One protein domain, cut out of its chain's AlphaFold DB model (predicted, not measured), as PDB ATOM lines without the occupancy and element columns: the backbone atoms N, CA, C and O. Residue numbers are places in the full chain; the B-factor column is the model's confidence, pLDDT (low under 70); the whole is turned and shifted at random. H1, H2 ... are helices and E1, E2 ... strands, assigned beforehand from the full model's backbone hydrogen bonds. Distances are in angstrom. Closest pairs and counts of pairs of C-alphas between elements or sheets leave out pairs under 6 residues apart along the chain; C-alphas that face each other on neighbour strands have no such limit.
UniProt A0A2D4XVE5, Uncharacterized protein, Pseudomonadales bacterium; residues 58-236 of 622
ATOM      1  N   ASP A  58      -6.378  22.465 -45.845       64.12
ATOM      2  CA  ASP A  58      -6.426  23.938 -45.765       64.12
ATOM      3  C   ASP A  58      -7.373  24.428 -44.654       64.12
ATOM      4  O   ASP A  58      -7.277  25.559 -44.182       64.12
ATOM      5  N   GLN A  59      -8.300  23.565 -44.226       64.44
ATOM      6  CA  GLN A  59      -9.277  23.849 -43.174       64.44
ATOM      7  C   GLN A  59      -8.696  23.631 -41.767       64.44
ATOM      8  O   GLN A  59      -7.818  22.775 -41.609       64.44
ATOM      9  N   PRO A  60      -9.200  24.347 -40.738       64.62
ATOM     10  CA  PRO A  60      -8.736  24.181 -39.368       64.62
ATOM     11  C   PRO A  60      -8.960  22.773 -38.805       64.62
ATOM     12  O   PRO A  60     -10.022  22.180 -39.000       64.62
ATOM     13  N   ALA A  61      -7.984  22.248 -38.059       71.69
ATOM     14  CA  ALA A  61      -8.036  20.877 -37.548       71.69
ATOM     15  C   ALA A  61      -9.009  20.721 -36.364       71.69
ATOM     16  O   ALA A  61      -8.694  21.058 -35.218       71.69
ATOM     17  N   THR A  62     -10.193  20.171 -36.640       76.75
ATOM     18  CA  THR A  62     -11.218  19.823 -35.639       76.75
ATOM     19  C   THR A  62     -11.031  18.439 -35.017       76.75
ATOM     20  O   THR A  62     -11.669  18.150 -34.014       76.75
ATOM     21  N   THR A  63     -10.155  17.596 -35.568       84.19
ATOM     22  CA  THR A  63      -9.802  16.262 -35.054       84.19
ATOM     23  C   THR A  63      -8.308  15.987 -35.247       84.19
ATOM     24  O   THR A  63      -7.642  16.639 -36.056       84.19
ATOM     25  N   PHE A  64      -7.749  15.041 -34.487       88.38
ATOM     26  CA  PHE A  64      -6.379  14.574 -34.710       88.38
ATOM     27  C   PHE A  64      -6.273  13.820 -36.043       88.38
ATOM     28  O   PHE A  64      -7.146  13.019 -36.380       88.38
ATOM     29  N   SER A  65      -5.177  14.021 -36.787       87.56
ATOM     30  CA  SER A  65      -4.898  13.189 -37.967       87.56
ATOM     31  C   SER A  65      -4.697  11.718 -37.555       87.56
ATOM     32  O   SER A  65      -4.284  11.468 -36.417       87.56
ATOM     33  N   PRO A  66      -4.927  10.731 -38.448       90.94
ATOM     34  CA  PRO A  66      -4.792   9.311 -38.108       90.94
ATOM     35  C   PRO A  66      -3.449   8.952 -37.463       90.94
ATOM     36  O   PRO A  66      -3.424   8.154 -36.534       90.94
ATOM     37  N   ARG A  67      -2.346   9.594 -37.877       90.69
ATOM     38  CA  ARG A  67      -1.028   9.472 -37.231       90.69
ATOM     39  C   ARG A  67      -1.002   9.938 -35.781       90.69
ATOM     40  O   ARG A  67      -0.483   9.234 -34.924       90.69
ATOM     41  N   ASN A  68      -1.552  11.118 -35.506       92.12
ATOM     42  CA  ASN A  68      -1.589  11.655 -34.149       92.12
ATOM     43  C   ASN A  68      -2.528  10.829 -33.259       92.12
ATOM     44  O   ASN A  68      -2.185  10.576 -32.109       92.12
ATOM     45  N   LYS A  69      -3.643  10.314 -33.801       92.69
ATOM     46  CA  LYS A  69      -4.482   9.339 -33.090       92.69
ATOM     47  C   LYS A  69      -3.718   8.039 -32.802       92.69
ATOM     48  O   LYS A  69      -3.659   7.636 -31.651       92.69
ATOM     49  N   ALA A  70      -3.067   7.438 -33.800       94.62
ATOM     50  CA  ALA A  70      -2.283   6.211 -33.630       94.62
ATOM     51  C   ALA A  70      -1.143   6.359 -32.605       94.62
ATOM     52  O   ALA A  70      -0.820   5.403 -31.904       94.62
ATOM     53  N   LEU A  71      -0.543   7.550 -32.491       95.50
ATOM     54  CA  LEU A  71       0.423   7.857 -31.435       95.50
ATOM     55  C   LEU A  71      -0.257   7.840 -30.057       95.50
ATOM     56  O   LEU A  71       0.179   7.106 -29.174       95.50
ATOM     57  N   LEU A  72      -1.343   8.605 -29.907       95.62
ATOM     58  CA  LEU A  72      -2.111   8.754 -28.666       95.62
ATOM     59  C   LEU A  72      -2.770   7.455 -28.180       95.62
ATOM     60  O   LEU A  72      -2.879   7.249 -26.975       95.62
ATOM     61  N   ASP A  73      -3.174   6.567 -29.090       94.00
ATOM     62  CA  ASP A  73      -3.846   5.303 -28.761       94.00
ATOM     63  C   ASP A  73      -2.976   4.387 -27.874       94.00
ATOM     64  O   ASP A  73      -3.516   3.630 -27.066       94.00
ATOM     65  N   ASN A  74      -1.641   4.529 -27.931       92.12
ATOM     66  CA  ASN A  74      -0.686   3.867 -27.024       92.12
ATOM     67  C   ASN A  74      -0.844   4.259 -25.545       92.12
ATOM     68  O   ASN A  74      -0.312   3.567 -24.684       92.12
ATOM     69  N   PHE A  75      -1.539   5.364 -25.265       94.31
ATOM     70  CA  PHE A  75      -1.694   5.972 -23.943       94.31
ATOM     71  C   PHE A  75      -3.168   6.067 -23.520       94.31
ATOM     72  O   PHE A  75      -3.505   6.811 -22.604       94.31
ATOM     73  N   SER A  76      -4.055   5.321 -24.184       87.94
ATOM     74  CA  SER A  76      -5.508   5.340 -23.952       87.94
ATOM     75  C   SER A  76      -5.941   4.892 -22.546       87.94
ATOM     76  O   SER A  76      -7.038   5.227 -22.116       87.94
ATOM     77  N   GLU A  77      -5.073   4.212 -21.791       84.50
ATOM     78  CA  GLU A  77      -5.276   3.916 -20.361       84.50
ATOM     79  C   GLU A  77      -5.045   5.143 -19.453       84.50
ATOM     80  O   GLU A  77      -5.519   5.174 -18.319       84.50
ATOM     81  N   HIS A  78      -4.339   6.171 -19.936       85.44
ATOM     82  CA  HIS A  78      -3.993   7.361 -19.156       85.44
ATOM     83  C   HIS A  78      -4.939   8.547 -19.363       85.44
ATOM     84  O   HIS A  78      -4.892   9.469 -18.549       85.44
ATOM     85  N   TYR A  79      -5.766   8.583 -20.416       89.62
ATOM     86  CA  TYR A  79      -6.659   9.718 -20.694       89.62
ATOM     87  C   TYR A  79      -7.839   9.363 -21.619       89.62
ATOM     88  O   TYR A  79      -7.752   8.438 -22.423       89.62
ATOM     89  N   ASP A  80      -8.919  10.149 -21.559       89.25
ATOM     90  CA  ASP A  80     -10.058  10.024 -22.478       89.25
ATOM     91  C   ASP A  80      -9.886  10.933 -23.716       89.25
ATOM     92  O   ASP A  80      -9.712  12.153 -23.615       89.25
ATOM     93  N   HIS A  81      -9.950  10.329 -24.908       88.69
ATOM     94  CA  HIS A  81      -9.786  11.022 -26.190       88.69
ATOM     95  C   HIS A  81     -10.946  11.971 -26.525       88.69
ATOM     96  O   HIS A  81     -10.724  13.020 -27.134       88.69
ATOM     97  N   SER A  82     -12.173  11.617 -26.143       89.94
ATOM     98  CA  SER A  82     -13.366  12.440 -26.359       89.94
ATOM     99  C   SER A  82     -13.335  13.664 -25.449       89.94
ATOM    100  O   SER A  82     -13.550  14.772 -25.932       89.94
ATOM    101  N   LEU A  83     -12.979  13.480 -24.172       90.50
ATOM    102  CA  LEU A  83     -12.846  14.567 -23.200       90.50
ATOM    103  C   LEU A  83     -11.763  15.572 -23.618       90.50
ATOM    104  O   LEU A  83     -12.035  16.769 -23.660       90.50
ATOM    105  N   LEU A  84     -10.578  15.098 -24.030       92.94
ATOM    106  CA  LEU A  84      -9.521  15.967 -24.568       92.94
ATOM    107  C   LEU A  84     -10.019  16.800 -25.762       92.94
ATOM    108  O   LEU A  84      -9.725  17.992 -25.866       92.94
ATOM    109  N   MET A  85     -10.769  16.175 -26.672       91.69
ATOM    110  CA  MET A  85     -11.316  16.852 -27.846       91.69
ATOM    111  C   MET A  85     -12.449  17.832 -27.506       91.69
ATOM    112  O   MET A  85     -12.554  18.883 -28.148       91.69
ATOM    113  N   GLU A  86     -13.264  17.535 -26.493       91.88
ATOM    114  CA  GLU A  86     -14.266  18.456 -25.957       91.88
ATOM    115  C   GLU A  86     -13.588  19.668 -25.306       91.88
ATOM    116  O   GLU A  86     -13.863  20.799 -25.707       91.88
ATOM    117  N   ASP A  87     -12.635  19.455 -24.394       93.69
ATOM    118  CA  ASP A  87     -11.916  20.525 -23.694       93.69
ATOM    119  C   ASP A  87     -11.168  21.444 -24.681       93.69
ATOM    120  O   ASP A  87     -11.238  22.670 -24.559       93.69
ATOM    121  N   ILE A  88     -10.525  20.892 -25.723       92.75
ATOM    122  CA  ILE A  88      -9.907  21.675 -26.814       92.75
ATOM    123  C   ILE A  88     -10.958  22.500 -27.579       92.75
ATOM    124  O   ILE A  88     -10.698  23.646 -27.964       92.75
ATOM    125  N   THR A  89     -12.155  21.952 -27.791       92.06
ATOM    126  CA  THR A  89     -13.254  22.646 -28.479       92.06
ATOM    127  C   THR A  89     -13.832  23.776 -27.621       92.06
ATOM    128  O   THR A  89     -14.051  24.880 -28.131       92.06
ATOM    129  N   LEU A  90     -13.995  23.559 -26.313       94.25
ATOM    130  CA  LEU A  90     -14.418  24.580 -25.348       94.25
ATOM    131  C   LEU A  90     -13.354  25.685 -25.191       94.25
ATOM    132  O   LEU A  90     -13.687  26.872 -25.247       94.25
ATOM    133  N   ALA A  91     -12.067  25.328 -25.116       93.50
ATOM    134  CA  ALA A  91     -10.948  26.276 -25.099       93.50
ATOM    135  C   ALA A  91     -10.946  27.209 -26.328       93.50
ATOM    136  O   ALA A  91     -10.738  28.424 -26.218       93.50
ATOM    137  N   ARG A  92     -11.228  26.658 -27.516       90.56
ATOM    138  CA  ARG A  92     -11.389  27.436 -28.757       90.56
ATOM    139  C   ARG A  92     -12.617  28.342 -28.696       90.56
ATOM    140  O   ARG A  92     -12.508  29.528 -29.015       90.56
ATOM    141  N   ALA A  93     -13.749  27.822 -28.220       92.31
ATOM    142  CA  ALA A  93     -14.994  28.573 -28.052       92.31
ATOM    143  C   ALA A  93     -14.867  29.776 -27.089       92.31
ATOM    144  O   ALA A  93     -15.580  30.764 -27.272       92.31
ATOM    145  N   GLY A  94     -13.928  29.730 -26.136       94.25
ATOM    146  CA  GLY A  94     -13.617  30.815 -25.198       94.25
ATOM    147  C   GLY A  94     -14.397  30.735 -23.886       94.25
ATOM    148  O   GLY A  94     -15.401  30.026 -23.799       94.25
ATOM    149  N   PHE A  95     -13.927  31.466 -22.870       96.25
ATOM    150  CA  PHE A  95     -14.355  31.312 -21.474       96.25
ATOM    151  C   PHE A  95     -15.866  31.318 -21.292       96.25
ATOM    152  O   PHE A  95     -16.408  30.360 -20.760       96.25
ATOM    153  N   ASP A  96     -16.571  32.327 -21.799       96.12
ATOM    154  CA  ASP A  96     -18.011  32.471 -21.553       96.12
ATOM    155  C   ASP A  96     -18.837  31.315 -22.155       96.12
ATOM    156  O   ASP A  96     -19.874  30.941 -21.606       96.12
ATOM    157  N   ARG A  97     -18.353  30.684 -23.239       96.00
ATOM    158  CA  ARG A  97     -18.960  29.471 -23.817       96.00
ATOM    159  C   ARG A  97     -18.560  28.199 -23.075       96.00
ATOM    160  O   ARG A  97     -19.408  27.335 -22.884       96.00
ATOM    161  N   ALA A  98     -17.300  28.082 -22.659       96.25
ATOM    162  CA  ALA A  98     -16.830  26.955 -21.858       96.25
ATOM    163  C   ALA A  98     -17.554  26.902 -20.499       96.25
ATOM    164  O   ALA A  98     -18.042  25.851 -20.088       96.25
ATOM    165  N   VAL A  99     -17.701  28.059 -19.847       96.31
ATOM    166  CA  VAL A  99     -18.446  28.236 -18.596       96.31
ATOM    167  C   VAL A  99     -19.915  27.881 -18.791       96.31
ATOM    168  O   VAL A  99     -20.423  27.064 -18.037       96.31
ATOM    169  N   ALA A 100     -20.583  28.387 -19.832       94.38
ATOM    170  CA  ALA A 100     -21.977  28.021 -20.104       94.38
ATOM    171  C   ALA A 100     -22.189  26.516 -20.392       94.38
ATOM    172  O   ALA A 100     -23.297  26.020 -20.207       94.38
ATOM    173  N   ALA A 101     -21.152  25.793 -20.836       93.25
ATOM    174  CA  ALA A 101     -21.215  24.356 -21.107       93.25
ATOM    175  C   ALA A 101     -20.973  23.478 -19.863       93.25
ATOM    176  O   ALA A 101     -21.627  22.449 -19.719       93.25
ATOM    177  N   ARG A 102     -20.042  23.860 -18.973       92.25
ATOM    178  CA  ARG A 102     -19.662  23.062 -17.783       92.25
ATOM    179  C   ARG A 102     -20.279  23.560 -16.468       92.25
ATOM    180  O   ARG A 102     -20.452  22.770 -15.550       92.25
ATOM    181  N   TYR A 103     -20.638  24.840 -16.391       93.06
ATOM    182  CA  TYR A 103     -21.170  25.525 -15.207       93.06
ATOM    183  C   TYR A 103     -22.398  26.392 -15.571       93.06
ATOM    184  O   TYR A 103     -22.332  27.623 -15.504       93.06
ATOM    185  N   PRO A 104     -23.519  25.776 -16.004       87.38
ATOM    186  CA  PRO A 104     -24.720  26.501 -16.431       87.38
ATOM    187  C   PRO A 104     -25.478  27.169 -15.273       87.38
ATOM    188  O   PRO A 104     -26.221  28.122 -15.499       87.38
ATOM    189  N   GLU A 105     -25.288  26.682 -14.045       88.00
ATOM    190  CA  GLU A 105     -25.893  27.210 -12.823       88.00
ATOM    191  C   GLU A 105     -24.805  27.795 -11.911       88.00
ATOM    192  O   GLU A 105     -23.717  27.231 -11.766       88.00
ATOM    193  N   LEU A 106     -25.104  28.948 -11.311       85.94
ATOM    194  CA  LEU A 106     -24.271  29.645 -10.334       85.94
ATOM    195  C   LEU A 106     -25.146  30.044  -9.148       85.94
ATOM    196  O   LEU A 106     -26.288  30.471  -9.346       85.94
ATOM    197  N   GLY A 107     -24.591  29.957  -7.941       82.81
ATOM    198  CA  GLY A 107     -25.241  30.450  -6.732       82.81
ATOM    199  C   GLY A 107     -25.515  31.957  -6.752       82.81
ATOM    200  O   GLY A 107     -25.089  32.682  -7.655       82.81
ATOM    201  N   ASN A 108     -26.258  32.441  -5.757       89.19
ATOM    202  CA  ASN A 108     -26.730  33.835  -5.705       89.19
ATOM    203  C   ASN A 108     -26.022  34.703  -4.652       89.19
ATOM    204  O   ASN A 108     -26.285  35.904  -4.585       89.19
ATOM    205  N   GLU A 109     -25.135  34.127  -3.840       92.44
ATOM    206  CA  GLU A 109     -24.337  34.875  -2.870       92.44
ATOM    207  C   GLU A 109     -23.212  35.640  -3.575       92.44
ATOM    208  O   GLU A 109     -22.666  35.188  -4.580       92.44
ATOM    209  N   THR A 110     -22.837  36.800  -3.035       92.06
ATOM    210  CA  THR A 110     -21.823  37.707  -3.620       92.06
ATOM    211  C   THR A 110     -20.685  38.045  -2.650       92.06
ATOM    212  O   THR A 110     -19.856  38.905  -2.933       92.06
ATOM    213  N   ALA A 111     -20.633  37.375  -1.491       89.06
ATOM    214  CA  ALA A 111     -19.744  37.727  -0.382       89.06
ATOM    215  C   ALA A 111     -19.152  36.508   0.358       89.06
ATOM    216  O   ALA A 111     -18.917  36.574   1.565       89.06
ATOM    217  N   CYS A 112     -18.904  35.389  -0.335       92.75
ATOM    218  CA  CYS A 112     -18.207  34.255   0.275       92.75
ATOM    219  C   CYS A 112     -16.703  34.543   0.433       92.75
ATOM    220  O   CYS A 112     -16.060  35.101  -0.458       92.75
ATOM    221  N   GLY A 113     -16.117  34.097   1.543       91.50
ATOM    222  CA  GLY A 113     -14.670  34.064   1.733       91.50
ATOM    223  C   GLY A 113     -13.992  32.969   0.903       91.50
ATOM    224  O   GLY A 113     -14.561  31.903   0.654       91.50
ATOM    225  N   LEU A 114     -12.744  33.224   0.517       90.88
ATOM    226  CA  LEU A 114     -11.835  32.231  -0.055       90.88
ATOM    227  C   LEU A 114     -10.834  31.788   1.014       90.88
ATOM    228  O   LEU A 114     -10.378  32.607   1.809       90.88
ATOM    229  N   ALA A 115     -10.497  30.501   1.017       83.00
ATOM    230  CA  ALA A 115      -9.547  29.906   1.956       83.00
ATOM    231  C   ALA A 115      -8.181  29.614   1.315       83.00
ATOM    232  O   ALA A 115      -7.185  29.553   2.028       83.00
ATOM    233  N   ASN A 116      -8.120  29.433  -0.012       66.19
ATOM    234  CA  ASN A 116      -6.882  29.060  -0.697       66.19
ATOM    235  C   ASN A 116      -6.102  30.282  -1.226       66.19
ATOM    236  O   ASN A 116      -6.580  30.983  -2.122       66.19
ATOM    237  N   SER A 117      -4.892  30.495  -0.702       64.25
ATOM    238  CA  SER A 117      -3.861  31.387  -1.260       64.25
ATOM    239  C   SER A 117      -2.994  30.716  -2.335       64.25
ATOM    240  O   SER A 117      -2.412  31.396  -3.177       64.25
ATOM    241  N   ASP A 118      -2.952  29.386  -2.326       81.31
ATOM    242  CA  ASP A 118      -1.996  28.522  -3.017       81.31
ATOM    243  C   ASP A 118      -2.686  27.813  -4.200       81.31
ATOM    244  O   ASP A 118      -2.525  26.617  -4.430       81.31
ATOM    245  N   ALA A 119      -3.510  28.555  -4.948       91.19
ATOM    246  CA  ALA A 119      -4.122  28.109  -6.200       91.19
ATOM    247  C   ALA A 119      -3.267  28.575  -7.389       91.19
ATOM    248  O   ALA A 119      -3.130  29.782  -7.618       91.19
ATOM    249  N   HIS A 120      -2.700  27.629  -8.139       93.62
ATOM    250  CA  HIS A 120      -1.774  27.907  -9.237       93.62
ATOM    251  C   HIS A 120      -2.421  27.645 -10.602       93.62
ATOM    252  O   HIS A 120      -3.214  26.725 -10.775       93.62
ATOM    253  N   PHE A 121      -2.065  28.459 -11.594       94.19
ATOM    254  CA  PHE A 121      -2.620  28.417 -12.946       94.19
ATOM    255  C   PHE A 121      -1.468  28.339 -13.965       94.19
ATOM    256  O   PHE A 121      -0.825  29.360 -14.228       94.19
ATOM    257  N   PRO A 122      -1.180  27.160 -14.556       89.56
ATOM    258  CA  PRO A 122      -0.016  26.924 -15.418       89.56
ATOM    259  C   PRO A 122       0.165  27.923 -16.574       89.56
ATOM    260  O   PRO A 122      -0.590  27.937 -17.553       89.56
ATOM    261  N   ASN A 123       1.216  28.742 -16.482       85.88
ATOM    262  CA  ASN A 123       1.497  29.859 -17.387       85.88
ATOM    263  C   ASN A 123       2.991  29.911 -17.754       85.88
ATOM    264  O   ASN A 123       3.809  29.239 -17.135       85.88
ATOM    265  N   SER A 124       3.372  30.680 -18.782       74.81
ATOM    266  CA  SER A 124       4.758  30.679 -19.297       74.81
ATOM    267  C   SER A 124       5.387  32.068 -19.440       74.81
ATOM    268  O   SER A 124       4.766  33.012 -19.937       74.81
ATOM    269  N   GLY A 125       6.665  32.184 -19.073       78.44
ATOM    270  CA  GLY A 125       7.448  33.417 -19.190       78.44
ATOM    271  C   GLY A 125       7.417  34.261 -17.914       78.44
ATOM    272  O   GLY A 125       7.902  33.818 -16.881       78.44
ATOM    273  N   LYS A 126       6.910  35.497 -18.008       80.56
ATOM    274  CA  LYS A 126       6.839  36.469 -16.894       80.56
ATOM    275  C   LYS A 126       5.407  36.773 -16.429       80.56
ATOM    276  O   LYS A 126       5.199  37.698 -15.654       80.56
ATOM    277  N   GLU A 127       4.432  36.048 -16.963       88.81
ATOM    278  CA  GLU A 127       3.027  36.189 -16.584       88.81
ATOM    279  C   GLU A 127       2.782  35.546 -15.205       88.81
ATOM    280  O   GLU A 127       3.440  34.552 -14.887       88.81
ATOM    281  N   PRO A 128       1.842  36.062 -14.395       89.31
ATOM    282  CA  PRO A 128       1.499  35.464 -13.108       89.31
ATOM    283  C   PRO A 128       0.903  34.052 -13.248       89.31
ATOM    284  O   PRO A 128       0.168  33.753 -14.196       89.31
ATOM    285  N   THR A 129       1.197  33.209 -12.256       90.81
ATOM    286  CA  THR A 129       0.577  31.890 -12.018       90.81
ATOM    287  C   THR A 129      -0.352  31.884 -10.797       90.81
ATOM    288  O   THR A 129      -1.187  30.998 -10.691       90.81
ATOM    289  N   GLN A 130      -0.245  32.876  -9.906       91.94
ATOM    290  CA  GLN A 130      -1.120  33.111  -8.749       91.94
ATOM    291  C   GLN A 130      -1.798  34.485  -8.877       91.94
ATOM    292  O   GLN A 130      -1.240  35.402  -9.484       91.94
ATOM    293  N   PHE A 131      -2.988  34.646  -8.289       92.38
ATOM    294  CA  PHE A 131      -3.825  35.838  -8.469       92.38
ATOM    295  C   PHE A 131      -4.516  36.270  -7.170       92.38
ATOM    296  O   PHE A 131      -5.003  35.445  -6.401       92.38
ATOM    297  N   THR A 132      -4.621  37.584  -6.947       91.81
ATOM    298  CA  THR A 132      -5.452  38.149  -5.871       91.81
ATOM    299  C   THR A 132      -6.908  38.187  -6.329       91.81
ATOM    300  O   THR A 132      -7.340  39.134  -6.987       91.81
ATOM    301  N   TRP A 133      -7.647  37.129  -6.011       93.62
ATOM    302  CA  TRP A 133      -9.029  36.952  -6.440       93.62
ATOM    303  C   TRP A 133     -10.026  37.829  -5.674       93.62
ATOM    304  O   TRP A 133      -9.959  37.971  -4.453       93.62
ATOM    305  N   GLN A 134     -10.997  38.361  -6.410       94.06
ATOM    306  CA  GLN A 134     -12.213  38.992  -5.911       94.06
ATOM    307  C   GLN A 134     -13.375  38.025  -6.153       94.06
ATOM    308  O   GLN A 134     -13.510  37.483  -7.251       94.06
ATOM    309  N   PHE A 135     -14.192  37.785  -5.129       94.69
ATOM    310  CA  PHE A 135     -15.394  36.963  -5.249       94.69
ATOM    311  C   PHE A 135     -16.512  37.775  -5.911       94.69
ATOM    312  O   PHE A 135     -16.798  38.883  -5.463       94.69
ATOM    313  N   GLU A 136     -17.128  37.243  -6.971       94.94
ATOM    314  CA  GLU A 136     -18.216  37.928  -7.686       94.94
ATOM    315  C   GLU A 136     -19.585  37.322  -7.365       94.94
ATOM    316  O   GLU A 136     -20.521  38.047  -7.031       94.94
ATOM    317  N   GLN A 137     -19.709  35.998  -7.496       96.00
ATOM    318  CA  GLN A 137     -20.983  35.283  -7.403       96.00
ATOM    319  C   GLN A 137     -20.757  33.791  -7.118       96.00
ATOM    320  O   GLN A 137     -19.875  33.192  -7.726       96.00
ATOM    321  N   GLY A 138     -21.577  33.155  -6.284       94.12
ATOM    322  CA  GLY A 138     -21.576  31.700  -6.092       94.12
ATOM    323  C   GLY A 138     -22.431  31.263  -4.907       94.12
ATOM    324  O   GLY A 138     -23.328  31.992  -4.493       94.12
ATOM    325  N   ASP A 139     -22.153  30.082  -4.360       90.00
ATOM    326  CA  ASP A 139     -22.762  29.590  -3.117       90.00
ATOM    327  C   ASP A 139     -21.743  29.598  -1.962       90.00
ATOM    328  O   ASP A 139     -20.540  29.386  -2.165       90.00
ATOM    329  N   CYS A 140     -22.221  29.834  -0.731       92.38
ATOM    330  CA  CYS A 140     -21.396  29.776   0.479       92.38
ATOM    331  C   CYS A 140     -21.849  28.659   1.435       92.38
ATOM    332  O   CYS A 140     -23.039  28.494   1.701       92.38
ATOM    333  N   VAL A 141     -20.892  27.996   2.087       93.69
ATOM    334  CA  VAL A 141     -21.109  27.183   3.296       93.69
ATOM    335  C   VAL A 141     -20.229  27.749   4.409       93.69
ATOM    336  O   VAL A 141     -19.047  27.998   4.204       93.69
ATOM    337  N   ASN A 142     -20.803  28.001   5.590       91.75
ATOM    338  CA  ASN A 142     -20.116  28.629   6.734       91.75
ATOM    339  C   ASN A 142     -19.439  29.987   6.417       91.75
ATOM    340  O   ASN A 142     -18.491  30.381   7.091       91.75
ATOM    341  N   GLY A 143     -19.917  30.703   5.392       92.06
ATOM    342  CA  GLY A 143     -19.313  31.951   4.911       92.06
ATOM    343  C   GLY A 143     -18.101  31.770   3.985       92.06
ATOM    344  O   GLY A 143     -17.520  32.768   3.574       92.06
ATOM    345  N   LEU A 144     -17.734  30.537   3.623       94.88
ATOM    346  CA  LEU A 144     -16.685  30.210   2.651       94.88
ATOM    347  C   LEU A 144     -17.300  29.689   1.346       94.88
ATOM    348  O   LEU A 144     -18.359  29.067   1.373       94.88
ATOM    349  N   ALA A 145     -16.645  29.923   0.207       93.69
ATOM    350  CA  ALA A 145     -17.135  29.467  -1.097       93.69
ATOM    351  C   ALA A 145     -17.253  27.931  -1.153       93.69
ATOM    352  O   ALA A 145     -16.316  27.213  -0.796       93.69
ATOM    353  N   HIS A 146     -18.396  27.407  -1.589       93.75
ATOM    354  CA  HIS A 146     -18.642  25.966  -1.674       93.75
ATOM    355  C   HIS A 146     -19.694  25.687  -2.750       93.75
ATOM    356  O   HIS A 146     -20.709  26.368  -2.785       93.75
ATOM    357  N   GLY A 147     -19.486  24.686  -3.607       91.19
ATOM    358  CA  GLY A 147     -20.275  24.550  -4.840       91.19
ATOM    359  C   GLY A 147     -19.636  25.347  -5.978       91.19
ATOM    360  O   GLY A 147     -18.411  25.433  -6.032       91.19
ATOM    361  N   VAL A 148     -20.415  25.902  -6.910       94.19
ATOM    362  CA  VAL A 148     -19.859  26.634  -8.065       94.19
ATOM    363  C   VAL A 148     -19.808  28.137  -7.783       94.19
ATOM    364  O   VAL A 148     -20.803  28.726  -7.357       94.19
ATOM    365  N   ALA A 149     -18.667  28.775  -8.054       94.56
ATOM    366  CA  ALA A 149     -18.512  30.223  -7.929       94.56
ATOM    367  C   ALA A 149     -17.661  30.844  -9.048       94.56
ATOM    368  O   ALA A 149     -16.856  30.175  -9.702       94.56
ATOM    369  N   ARG A 150     -17.847  32.152  -9.244       96.44
ATOM    370  CA  ARG A 150     -17.134  33.039 -10.165       96.44
ATOM    371  C   ARG A 150     -16.254  34.017  -9.395       96.44
ATOM    372  O   ARG A 150     -16.725  34.689  -8.475       96.44
ATOM    373  N   LEU A 151     -15.009  34.142  -9.847       95.62
ATOM    374  CA  LEU A 151     -14.018  35.090  -9.348       95.62
ATOM    375  C   LEU A 151     -13.411  35.900 -10.502       95.62
ATOM    376  O   LEU A 151     -13.316  35.418 -11.636       95.62
ATOM    377  N   SER A 152     -12.887  37.083 -10.194       95.75
ATOM    378  CA  SER A 152     -12.013  37.834 -11.105       95.75
ATOM    379  C   SER A 152     -10.776  38.380 -10.398       95.75
ATOM    380  O   SER A 152     -10.745  38.546  -9.180       95.75
ATOM    381  N   ALA A 153      -9.722  38.644 -11.166       94.94
ATOM    382  CA  ALA A 153      -8.529  39.352 -10.714       94.94
ATOM    383  C   ALA A 153      -8.267  40.520 -11.686       94.94
ATOM    384  O   ALA A 153      -7.468  40.388 -12.622       94.94
ATOM    385  N   PRO A 154      -8.966  41.665 -11.517       90.12
ATOM    386  CA  PRO A 154      -9.008  42.729 -12.527       90.12
ATOM    387  C   PRO A 154      -7.640  43.327 -12.878       90.12
ATOM    388  O   PRO A 154      -7.414  43.732 -14.015       90.12
ATOM    389  N   THR A 155      -6.702  43.342 -11.927       89.56
ATOM    390  CA  THR A 155      -5.326  43.841 -12.110       89.56
ATOM    391  C   THR A 155      -4.489  43.017 -13.088       89.56
ATOM    392  O   THR A 155      -3.526  43.545 -13.638       89.56
ATOM    393  N   ALA A 156      -4.850  41.751 -13.318       88.81
ATOM    394  CA  ALA A 156      -4.172  40.839 -14.239       88.81
ATOM    395  C   ALA A 156      -5.055  40.423 -15.434       88.81
ATOM    396  O   ALA A 156      -4.688  39.516 -16.177       88.81
ATOM    397  N   ASN A 157      -6.224  41.061 -15.600       91.44
ATOM    398  CA  ASN A 157      -7.242  40.717 -16.600       91.44
ATOM    399  C   ASN A 157      -7.554  39.204 -16.649       91.44
ATOM    400  O   ASN A 157      -7.593  38.598 -17.723       91.44
ATOM    401  N   ALA A 158      -7.723  38.597 -15.468       95.69
ATOM    402  CA  ALA A 158      -7.985  37.170 -15.304       95.69
ATOM    403  C   ALA A 158      -9.371  36.904 -14.693       95.69
ATOM    404  O   ALA A 158      -9.863  37.676 -13.862       95.69
ATOM    405  N   ARG A 159      -9.999  35.803 -15.111       96.94
ATOM    406  CA  ARG A 159     -11.347  35.359 -14.726       96.94
ATOM    407  C   ARG A 159     -11.325  33.874 -14.374       96.94
ATOM    408  O   ARG A 159     -10.613  33.103 -15.015       96.94
ATOM    409  N   PHE A 160     -12.140  33.467 -13.406       97.00
ATOM    410  CA  PHE A 160     -12.320  32.068 -13.021       97.00
ATOM    411  C   PHE A 160     -13.797  31.747 -12.784       97.00
ATOM    412  O   PHE A 160     -14.511  32.535 -12.166       97.00
ATOM    413  N   VAL A 161     -14.255  30.581 -13.239       97.44
ATOM    414  CA  VAL A 161     -15.486  29.942 -12.748       97.44
ATOM    415  C   VAL A 161     -15.188  28.474 -12.504       97.44
ATOM    416  O   VAL A 161     -14.687  27.796 -13.397       97.44
ATOM    417  N   GLY A 162     -15.510  27.970 -11.319       95.69
ATOM    418  CA  GLY A 162     -15.193  26.595 -10.959       95.69
ATOM    419  C   GLY A 162     -15.876  26.125  -9.688       95.69
ATOM    420  O   GLY A 162     -16.675  26.848  -9.091       95.69
ATOM    421  N   ARG A 163     -15.553  24.895  -9.294       94.31
ATOM    422  CA  ARG A 163     -16.070  24.228  -8.104       94.31
ATOM    423  C   ARG A 163     -15.137  24.432  -6.911       94.31
ATOM    424  O   ARG A 163     -13.915  24.302  -7.022       94.31
ATOM    425  N   PHE A 164     -15.749  24.711  -5.768       93.44
ATOM    426  CA  PHE A 164     -15.104  25.014  -4.501       93.44
ATOM    427  C   PHE A 164     -15.554  24.061  -3.398       93.44
ATOM    428  O   PHE A 164     -16.722  23.669  -3.340       93.44
ATOM    429  N   GLU A 165     -14.650  23.777  -2.465       91.75
ATOM    430  CA  GLU A 165     -14.955  23.107  -1.202       91.75
ATOM    431  C   GLU A 165     -14.337  23.909  -0.043       91.75
ATOM    432  O   GLU A 165     -13.124  24.067   0.034       91.75
ATOM    433  N   GLN A 166     -15.172  24.464   0.849       90.62
ATOM    434  CA  GLN A 166     -14.740  25.220   2.045       90.62
ATOM    435  C   GLN A 166     -13.731  26.349   1.736       90.62
ATOM    436  O   GLN A 166     -12.767  26.575   2.462       90.62
ATOM    437  N   GLY A 167     -13.949  27.072   0.635       90.88
ATOM    438  CA  GLY A 167     -13.108  28.177   0.176       90.88
ATOM    439  C   GLY A 167     -11.881  27.759  -0.642       90.88
ATOM    440  O   GLY A 167     -11.149  28.645  -1.090       90.88
ATOM    441  N   GLN A 168     -11.640  26.461  -0.853       91.19
ATOM    442  CA  GLN A 168     -10.585  25.956  -1.735       91.19
ATOM    443  C   GLN A 168     -11.107  25.748  -3.159       91.19
ATOM    444  O   GLN A 168     -12.199  25.219  -3.340       91.19
ATOM    445  N   MET A 169     -10.326  26.150  -4.165       92.50
ATOM    446  CA  MET A 169     -10.588  25.839  -5.578       92.50
ATOM    447  C   MET A 169     -10.193  24.391  -5.859       92.50
ATOM    448  O   MET A 169      -9.078  24.009  -5.515       92.50
ATOM    449  N   ILE A 170     -11.074  23.615  -6.492       90.75
ATOM    450  CA  ILE A 170     -10.819  22.198  -6.803       90.75
ATOM    451  C   ILE A 170     -10.608  22.001  -8.306       90.75
ATOM    452  O   ILE A 170      -9.605  21.444  -8.744       90.75
ATOM    453  N   GLU A 171     -11.543  22.504  -9.106       94.25
ATOM    454  CA  GLU A 171     -11.523  22.443 -10.569       94.25
ATOM    455  C   GLU A 171     -12.290  23.632 -11.148       94.25
ATOM    456  O   GLU A 171     -13.109  24.245 -10.462       94.25
ATOM    457  N   GLY A 172     -12.055  23.977 -12.409       95.31
ATOM    458  CA  GLY A 172     -12.755  25.084 -13.039       95.31
ATOM    459  C   GLY A 172     -12.317  25.383 -14.459       95.31
ATOM    460  O   GLY A 172     -11.674  24.583 -15.138       95.31
ATOM    461  N   ILE A 173     -12.707  26.574 -14.893       98.19
ATOM    462  CA  ILE A 173     -12.291  27.211 -16.130       98.19
ATOM    463  C   ILE A 173     -11.666  28.550 -15.749       98.19
ATOM    464  O   ILE A 173     -12.302  29.381 -15.100       98.19
ATOM    465  N   PHE A 174     -10.421  28.755 -16.164       97.94
ATOM    466  CA  PHE A 174      -9.667  29.994 -15.985       97.94
ATOM    467  C   PHE A 174      -9.402  30.624 -17.351       97.94
ATOM    468  O   PHE A 174      -9.095  29.914 -18.305       97.94
ATOM    469  N   GLU A 175      -9.466  31.948 -17.456       97.19
ATOM    470  CA  GLU A 175      -9.001  32.689 -18.632       97.19
ATOM    471  C   GLU A 175      -8.230  33.935 -18.206       97.19
ATOM    472  O   GLU A 175      -8.630  34.629 -17.274       97.19
ATOM    473  N   MET A 176      -7.162  34.257 -18.935       95.88
ATOM    474  CA  MET A 176      -6.530  35.574 -18.885       95.88
ATOM    475  C   MET A 176      -6.062  36.021 -20.271       95.88
ATOM    476  O   MET A 176      -5.753  35.196 -21.140       95.88
ATOM    477  N   GLN A 177      -5.926  37.334 -20.454       93.31
ATOM    478  CA  GLN A 177      -5.172  37.889 -21.577       93.31
ATOM    479  C   GLN A 177      -3.758  38.267 -21.124       93.31
ATOM    480  O   GLN A 177      -3.583  39.058 -20.202       93.31
ATOM    481  N   ARG A 178      -2.755  37.692 -21.787       91.69
ATOM    482  CA  ARG A 178      -1.327  37.904 -21.514       91.69
ATOM    483  C   ARG A 178      -0.829  39.249 -22.045       91.69
ATOM    484  O   ARG A 178      -1.420  39.827 -22.959       91.69
ATOM    485  N   SER A 179       0.335  39.685 -21.563       89.06
ATOM    486  CA  SER A 179       1.032  40.879 -22.066       89.06
ATOM    487  C   SER A 179       1.483  40.768 -23.534       89.06
ATOM    488  O   SER A 179       1.587  41.785 -24.216       89.06
ATOM    489  N   ASP A 180       1.675  39.547 -24.058       88.81
ATOM    490  CA  ASP A 180       1.904  39.287 -25.493       88.81
ATOM    491  C   ASP A 180       0.610  39.328 -26.340       88.81
ATOM    492  O   ASP A 180       0.626  39.043 -27.539       88.81
ATOM    493  N   GLY A 181      -0.522  39.696 -25.728       90.12
ATOM    494  CA  GLY A 181      -1.834  39.811 -26.359       90.12
ATOM    495  C   GLY A 181      -2.525  38.474 -26.628       90.12
ATOM    496  O   GLY A 181      -3.666  38.485 -27.097       90.12
ATOM    497  N   ALA A 182      -1.874  37.342 -26.345       91.69
ATOM    498  CA  ALA A 182      -2.463  36.018 -26.490       91.69
ATOM    499  C   ALA A 182      -3.421  35.695 -25.334       91.69
ATOM    500  O   ALA A 182      -3.237  36.127 -24.194       91.69
ATOM    501  N   ARG A 183      -4.432  34.878 -25.625       93.25
ATOM    502  CA  ARG A 183      -5.378  34.359 -24.634       93.25
ATOM    503  C   ARG A 183      -4.832  33.061 -24.050       93.25
ATOM    504  O   ARG A 183      -4.469  32.163 -24.807       93.25
ATOM    505  N   VAL A 184      -4.802  32.944 -22.728       95.56
ATOM    506  CA  VAL A 184      -4.672  31.650 -22.043       95.56
ATOM    507  C   VAL A 184      -6.039  31.274 -21.514       95.56
ATOM    508  O   VAL A 184      -6.690  32.091 -20.872       95.56
ATOM    509  N   ILE A 185      -6.460  30.044 -21.787       96.31
ATOM    510  CA  ILE A 185      -7.652  29.439 -21.200       96.31
ATOM    511  C   ILE A 185      -7.303  28.043 -20.688       96.31
ATOM    512  O   ILE A 185      -6.583  27.296 -21.355       96.31
ATOM    513  N   GLN A 186      -7.777  27.715 -19.492       97.44
ATOM    514  CA  GLN A 186      -7.510  26.457 -18.801       97.44
ATOM    515  C   GLN A 186      -8.831  25.805 -18.400       97.44
ATOM    516  O   GLN A 186      -9.779  26.522 -18.079       97.44
ATOM    517  N   LEU A 187      -8.898  24.475 -18.441       97.50
ATOM    518  CA  LEU A 187     -10.069  23.673 -18.082       97.50
ATOM    519  C   LEU A 187      -9.607  22.424 -17.318       97.50
ATOM    520  O   LEU A 187      -8.803  21.662 -17.851       97.50
ATOM    521  N   GLY A 188     -10.108  22.206 -16.101       95.88
ATOM    522  CA  GLY A 188      -9.783  21.031 -15.281       95.88
ATOM    523  C   GLY A 188      -9.453  21.374 -13.828       95.88
ATOM    524  O   GLY A 188      -9.881  22.413 -13.323       95.88
ATOM    525  N   GLY A 189      -8.715  20.488 -13.158       94.75
ATOM    526  CA  GLY A 189      -8.286  20.642 -11.766       94.75
ATOM    527  C   GLY A 189      -7.299  21.795 -11.554       94.75
ATOM    528  O   GLY A 189      -6.612  22.213 -12.486       94.75
ATOM    529  N   ILE A 190      -7.219  22.300 -10.320       94.19
ATOM    530  CA  ILE A 190      -6.341  23.420  -9.945       94.19
ATOM    531  C   ILE A 190      -5.139  22.903  -9.138       94.19
ATOM    532  O   ILE A 190      -5.349  22.376  -8.043       94.19
ATOM    533  N   PRO A 191      -3.892  23.022  -9.639       92.88
ATOM    534  CA  PRO A 191      -2.715  22.578  -8.904       92.88
ATOM    535  C   PRO A 191      -2.408  23.488  -7.710       92.88
ATOM    536  O   PRO A 191      -2.701  24.690  -7.712       92.88
ATOM    537  N   THR A 192      -1.784  22.897  -6.695       90.31
ATOM    538  CA  THR A 192      -1.346  23.574  -5.468       90.31
ATOM    539  C   THR A 192       0.061  23.121  -5.086       90.31
ATOM    540  O   THR A 192       0.593  22.155  -5.634       90.31
ATOM    541  N   THR A 193       0.651  23.782  -4.093       87.94
ATOM    542  CA  THR A 193       1.943  23.424  -3.483       87.94
ATOM    543  C   THR A 193       2.001  21.996  -2.911       87.94
ATOM    544  O   THR A 193       3.093  21.459  -2.733       87.94
ATOM    545  N   GLU A 194       0.850  21.355  -2.662       86.25
ATOM    546  CA  GLU A 194       0.743  19.980  -2.146       86.25
ATOM    547  C   GLU A 194       0.210  18.957  -3.171       86.25
ATOM    548  O   GLU A 194       0.266  17.752  -2.912       86.25
ATOM    549  N   HIS A 195      -0.334  19.395  -4.315       85.56
ATOM    550  CA  HIS A 195      -1.088  18.525  -5.224       85.56
ATOM    551  C   HIS A 195      -0.884  18.865  -6.706       85.56
ATOM    552  O   HIS A 195      -1.216  19.962  -7.161       85.56
ATOM    553  N   THR A 196      -0.425  17.873  -7.478       91.44
ATOM    554  CA  THR A 196      -0.457  17.923  -8.942       91.44
ATOM    555  C   THR A 196      -1.875  17.686  -9.454       91.44
ATOM    556  O   THR A 196      -2.510  16.691  -9.108       91.44
ATOM    557  N   ALA A 197      -2.379  18.584 -10.301       91.69
ATOM    558  CA  ALA A 197      -3.750  18.522 -10.808       91.69
ATOM    559  C   ALA A 197      -3.795  18.276 -12.317       91.69
ATOM    560  O   ALA A 197      -2.909  18.707 -13.058       91.69
ATOM    561  N   ARG A 198      -4.861  17.614 -12.784       94.50
ATOM    562  CA  ARG A 198      -5.070  17.336 -14.208       94.50
ATOM    563  C   ARG A 198      -5.904  18.414 -14.889       94.50
ATOM    564  O   ARG A 198      -7.060  18.618 -14.522       94.50
ATOM    565  N   LEU A 199      -5.353  19.041 -15.926       96.19
ATOM    566  CA  LEU A 199      -6.051  20.050 -16.726       96.19
ATOM    567  C   LEU A 199      -5.594  20.087 -18.191       96.19
ATOM    568  O   LEU A 199      -4.526  19.594 -18.553       96.19
ATOM    569  N   LEU A 200      -6.394  20.746 -19.027       97.06
ATOM    570  CA  LEU A 200      -5.961  21.357 -20.278       97.06
ATOM    571  C   LEU A 200      -5.567  22.817 -20.012       97.06
ATOM    572  O   LEU A 200      -6.389  23.586 -19.525       97.06
ATOM    573  N   THR A 201      -4.374  23.246 -20.429       95.75
ATOM    574  CA  THR A 201      -4.020  24.667 -20.613       95.75
ATOM    575  C   THR A 201      -3.787  24.957 -22.096       95.75
ATOM    576  O   THR A 201      -3.099  24.209 -22.795       95.75
ATOM    577  N   SER A 202      -4.408  26.020 -22.608       94.31
ATOM    578  CA  SER A 202      -4.388  26.399 -24.023       94.31
ATOM    579  C   SER A 202      -3.945  27.849 -24.206       94.31
ATOM    580  O   SER A 202      -4.672  28.765 -23.817       94.31
ATOM    581  N   LYS A 203      -2.801  28.072 -24.867       93.19
ATOM    582  CA  LYS A 203      -2.420  29.392 -25.403       93.19
ATOM    583  C   LYS A 203      -2.999  29.541 -26.811       93.19
ATOM    584  O   LYS A 203      -2.759  28.696 -27.671       93.19
ATOM    585  N   ILE A 204      -3.728  30.626 -27.049       91.06
ATOM    586  CA  ILE A 204      -4.346  30.974 -28.330       91.06
ATOM    587  C   ILE A 204      -3.832  32.358 -28.733       91.06
ATOM    588  O   ILE A 204      -4.094  33.352 -28.054       91.06
ATOM    589  N   GLU A 205      -3.064  32.423 -29.815       89.56
ATOM    590  CA  GLU A 205      -2.441  33.659 -30.291       89.56
ATOM    591  C   GLU A 205      -3.293  34.366 -31.350       89.56
ATOM    592  O   GLU A 205      -4.037  33.738 -32.102       89.56
ATOM    593  N   ASN A 206      -3.120  35.687 -31.480       83.50
ATOM    594  CA  ASN A 206      -3.811  36.506 -32.489       83.50
ATOM    595  C   ASN A 206      -3.447  36.129 -33.944       83.50
ATOM    596  O   ASN A 206      -4.128  36.532 -34.882       83.50
ATOM    597  N   SER A 207      -2.390  35.334 -34.132       81.38
ATOM    598  CA  SER A 207      -1.990  34.697 -35.394       81.38
ATOM    599  C   SER A 207      -2.858  33.485 -35.781       81.38
ATOM    600  O   SER A 207      -2.691  32.939 -36.870       81.38
ATOM    601  N   GLY A 208      -3.732  33.014 -34.885       78.00
ATOM    602  CA  GLY A 208      -4.450  31.742 -35.008       78.00
ATOM    603  C   GLY A 208      -3.633  30.513 -34.586       78.00
ATOM    604  O   GLY A 208      -4.202  29.421 -34.489       78.00
ATOM    605  N   TYR A 209      -2.332  30.676 -34.299       84.50
ATOM    606  CA  TYR A 209      -1.491  29.628 -33.716       84.50
ATOM    607  C   TYR A 209      -1.981  29.269 -32.310       84.50
ATOM    608  O   TYR A 209      -2.341  30.137 -31.511       84.50
ATOM    609  N   GLN A 210      -2.013  27.971 -32.022       87.75
ATOM    610  CA  GLN A 210      -2.549  27.426 -30.784       87.75
ATOM    611  C   GLN A 210      -1.593  26.389 -30.204       87.75
ATOM    612  O   GLN A 210      -1.030  25.559 -30.920       87.75
ATOM    613  N   TRP A 211      -1.442  26.415 -28.886       90.38
ATOM    614  CA  TRP A 211      -0.682  25.427 -28.135       90.38
ATOM    615  C   TRP A 211      -1.560  24.881 -27.017       90.38
ATOM    616  O   TRP A 211      -1.991  25.642 -26.154       90.38
ATOM    617  N   HIS A 212      -1.838  23.580 -27.059       93.56
ATOM    618  CA  HIS A 212      -2.661  22.871 -26.087       93.56
ATOM    619  C   HIS A 212      -1.758  21.901 -25.307       93.56
ATOM    620  O   HIS A 212      -1.125  21.031 -25.904       93.56
ATOM    621  N   ARG A 213      -1.687  22.041 -23.983       95.31
ATOM    622  CA  ARG A 213      -1.017  21.097 -23.076       95.31
ATOM    623  C   ARG A 213      -2.078  20.467 -22.178       95.31
ATOM    624  O   ARG A 213      -2.701  21.189 -21.408       95.31
ATOM    625  N   TYR A 214      -2.279  19.160 -22.274       96.94
ATOM    626  CA  TYR A 214      -3.180  18.400 -21.402       96.94
ATOM    627  C   TYR A 214      -2.362  17.452 -20.532       96.94
ATOM    628  O   TYR A 214      -1.424  16.846 -21.039       96.94
ATOM    629  N   GLY A 215      -2.703  17.298 -19.259       96.00
ATOM    630  CA  GLY A 215      -2.012  16.360 -18.377       96.00
ATOM    631  C   GLY A 215      -2.005  16.800 -16.926       96.00
ATOM    632  O   GLY A 215      -2.790  17.663 -16.539       96.00
ATOM    633  N   ASP A 216      -1.105  16.199 -16.159       95.25
ATOM    634  CA  ASP A 216      -0.864  16.460 -14.744       95.25
ATOM    635  C   ASP A 216       0.194  17.565 -14.586       95.25
ATOM    636  O   ASP A 216       1.277  17.485 -15.177       95.25
ATOM    637  N   PHE A 217      -0.129  18.611 -13.823       94.62
ATOM    638  CA  PHE A 217       0.710  19.797 -13.632       94.62
ATOM    639  C   PHE A 217       1.045  20.037 -12.165       94.62
ATOM    640  O   PHE A 217       0.187  19.839 -11.306       94.62
ATOM    641  N   ASP A 218       2.248  20.544 -11.901       92.50
ATOM    642  CA  ASP A 218       2.658  21.063 -10.592       92.50
ATOM    643  C   ASP A 218       2.285  22.549 -10.386       92.50
ATOM    644  O   ASP A 218       1.686  23.209 -11.244       92.50
ATOM    645  N   ASP A 219       2.684  23.093  -9.234       89.94
ATOM    646  CA  ASP A 219       2.519  24.497  -8.847       89.94
ATOM    647  C   ASP A 219       3.293  25.486  -9.755       89.94
ATOM    648  O   ASP A 219       2.984  26.681  -9.821       89.94
ATOM    649  N   ARG A 220       4.275  25.001 -10.519       90.00
ATOM    650  CA  ARG A 220       5.099  25.792 -11.449       90.00
ATOM    651  C   ARG A 220       4.528  25.792 -12.868       90.00
ATOM    652  O   ARG A 220       4.952  26.592 -13.703       90.00
ATOM    653  N   GLY A 221       3.550  24.930 -13.151       90.19
ATOM    654  CA  GLY A 221       3.015  24.702 -14.491       90.19
ATOM    655  C   GLY A 221       3.887  23.785 -15.353       90.19
ATOM    656  O   GLY A 221       3.749  23.765 -16.588       90.19
ATOM    657  N   GLU A 222       4.775  23.022 -14.728       92.19
ATOM    658  CA  GLU A 222       5.529  21.946 -15.352       92.19
ATOM    659  C   GLU A 222       4.676  20.669 -15.434       92.19
ATOM    660  O   GLU A 222       3.736  20.506 -14.661       92.19
ATOM    661  N   PHE A 223       4.935  19.783 -16.407       93.12
ATOM    662  CA  PHE A 223       4.284  18.462 -16.403       93.12
ATOM    663  C   PHE A 223       4.981  17.539 -15.403       93.12
ATOM    664  O   PHE A 223       6.200  17.362 -15.498       93.12
ATOM    665  N   GLU A 224       4.194  16.922 -14.526       92.00
ATOM    666  CA  GLU A 224       4.651  16.040 -13.451       92.00
ATOM    667  C   GLU A 224       3.602  14.929 -13.246       92.00
ATOM    668  O   GLU A 224       2.593  15.118 -12.566       92.00
ATOM    669  N   GLY A 225       3.797  13.790 -13.919       91.56
ATOM    670  CA  GLY A 225       2.765  12.762 -14.122       91.56
ATOM    671  C   GLY A 225       2.587  12.431 -15.606       91.56
ATOM    672  O   GLY A 225       3.569  12.319 -16.333       91.56
ATOM    673  N   PHE A 226       1.357  12.253 -16.090       96.12
ATOM    674  CA  PHE A 226       1.088  12.052 -17.518       96.12
ATOM    675  C   PHE A 226       0.907  13.391 -18.250       96.12
ATOM    676  O   PHE A 226       0.208  14.276 -17.761       96.12
ATOM    677  N   GLY A 227       1.478  13.537 -19.450       96.56
ATOM    678  CA  GLY A 227       1.343  14.742 -20.273       96.56
ATOM    679  C   GLY A 227       1.126  14.461 -21.760       96.56
ATOM    680  O   GLY A 227       1.611  13.469 -22.298       96.56
ATOM    681  N   ILE A 228       0.420  15.377 -22.428       97.50
ATOM    682  CA  ILE A 228       0.210  15.466 -23.877       97.50
ATOM    683  C   ILE A 228       0.471  16.912 -24.315       97.50
ATOM    684  O   ILE A 228      -0.187  17.854 -23.866       97.50
ATOM    685  N   ASN A 229       1.397  17.090 -25.249       95.12
ATOM    686  CA  ASN A 229       1.767  18.374 -25.827       95.12
ATOM    687  C   ASN A 229       1.298  18.446 -27.286       95.12
ATOM    688  O   ASN A 229       1.826  17.739 -28.144       95.12
ATOM    689  N   VAL A 230       0.318  19.297 -27.593       92.62
ATOM    690  CA  VAL A 230      -0.247  19.453 -28.941       92.62
ATOM    691  C   VAL A 230       0.030  20.856 -29.471       92.62
ATOM    692  O   VAL A 230      -0.530  21.852 -29.006       92.62
ATOM    693  N   VAL A 231       0.868  20.933 -30.501       85.44
ATOM    694  CA  VAL A 231       1.100  22.158 -31.269       85.44
ATOM    695  C   VAL A 231       0.131  22.184 -32.443       85.44
ATOM    696  O   VAL A 231       0.145  21.293 -33.289       85.44
ATOM    697  N   ASN A 232      -0.698  23.222 -32.503       73.06
ATOM    698  CA  ASN A 232      -1.687  23.419 -33.551       73.06
ATOM    699  C   ASN A 232      -1.358  24.679 -34.362       73.06
ATOM    700  O   ASN A 232      -1.758  25.798 -34.025       73.06
ATOM    701  N   TYR A 233      -0.660  24.477 -35.481       60.44
ATOM    702  CA  TYR A 233      -0.829  25.377 -36.622       60.44
ATOM    703  C   TYR A 233      -2.271  25.231 -37.106       60.44
ATOM    704  O   TYR A 233      -2.820  24.140 -36.998       60.44
ATOM    705  N   VAL A 234      -2.880  26.307 -37.615       58.25
ATOM    706  CA  VAL A 234      -4.335  26.423 -37.858       58.25
ATOM    707  C   VAL A 234      -4.977  25.127 -38.382       58.25
ATOM    708  O   VAL A 234      -6.016  24.712 -37.873       58.25
ATOM    709  N   ASN A 235      -4.325  24.473 -39.345       66.62
ATOM    710  CA  ASN A 235      -4.769  23.296 -40.085       66.62
ATOM    711  C   ASN A 235      -4.243  21.915 -39.617       66.62
ATOM    712  O   ASN A 235      -4.552  20.920 -40.274       66.62
ATOM    713  N   LEU A 236      -3.464  21.796 -38.534       74.75
ATOM    714  CA  LEU A 236      -3.049  20.487 -37.999       74.75
ATOM    715  C   LEU A 236      -2.726  20.522 -36.500       74.75
ATOM    716  O   LEU A 236      -1.735  21.127 -36.090       74.75
TER     717      LEU A 236
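AT A GLANCE: This is residues 58 to 236 of the 622 residues of an uncharacterized protein of Pseudomonadales bacterium (UniProt A0A2D4XVE5). One broad, twisted sheet of eight strands makes a wall, its strands side by side in chain order from E1 to E8, with H2 and H3 packed over one face as a second layer. The long link of residues 103 to 133 passes round the E1 edge and crosses part of the opposite face, while H1 lies at the E8 end and only grazes the sheet. The printed part has 179 residues, with three named helices followed by eight named strands; the sheet, E1 E2 E3 E4 E5 E6 E7 E8, is antiparallel throughout, and the class is mixed, helices and strands. The whole is compact, with a radius of gyration of the C-alphas of 16.4 A and spans of 51 by 35 by 31 A.

IN THESE COORDINATES: The strands are E1, residues 134 to 141; E2, 144 to 153; E3, 158 to 165, 21.1 A long; E4, 168 to 177, 23.8 A; E5, 183 to 189; E6, 197 to 204, 21.5 A; E7, 210 to 217; and E8, 223 to 233, 22.0 A. E1 begins at C-alpha 134 (-12.213, 38.992, -5.911), and E8 ends at C-alpha 233 (-0.829, 25.377, -36.622). E2 bends by 120 degrees at residue 147 and E8 by 107 degrees at residue 226. The helices are H1, residues 66 to 75, 14.9 A long, beginning at C-alpha 66 (-4.792, 9.311, -38.108); H2, 81 to 93, 18.4 A; and H3, 95 to 102, 10.5 A.

HOW THE PARTS SIT: The eight strands form a meander, each the antiparallel neighbour of the one before, with E1 and E8 as edge strands. In the hairpin E4 and E5, N 172 and O 188 are within hydrogen-bond range at 2.8 A; in the hairpin E7 and E8, N 228 and O 214 are at 2.7 A. H2 lies over E5, E6 and E7 at a height over the sheet of 9.4 A, slantwise to the strands, at 39 degrees to E6 on the local plane; the closest C-alphas of H2 and E5 are those of Ala 91 and Ile 185, 6.0 A apart. H3, on the same face, lies over E4 at a height of 8.8 A and runs along the strands. H2 and H3 only just touch, only at the corner, with 3 pairs of C-alphas within 8 A, the closest those of Leu 90 and Ala 98 at 4.9 A. Every O i to N i+4 pair is within hydrogen-bond range in H2 and H3, and 4 of 6 in H1.

THE WHOLE: The C-alphas farthest apart, those of Asp 58 and Asn 142, are 54.5 A apart. The printed part has no cut. The link from H3 to E1, 31 residues, is long. The mean pLDDT of the printed part is 90.2; residues 58 to 60, 116 to 117 and 233 to 235 are under 70.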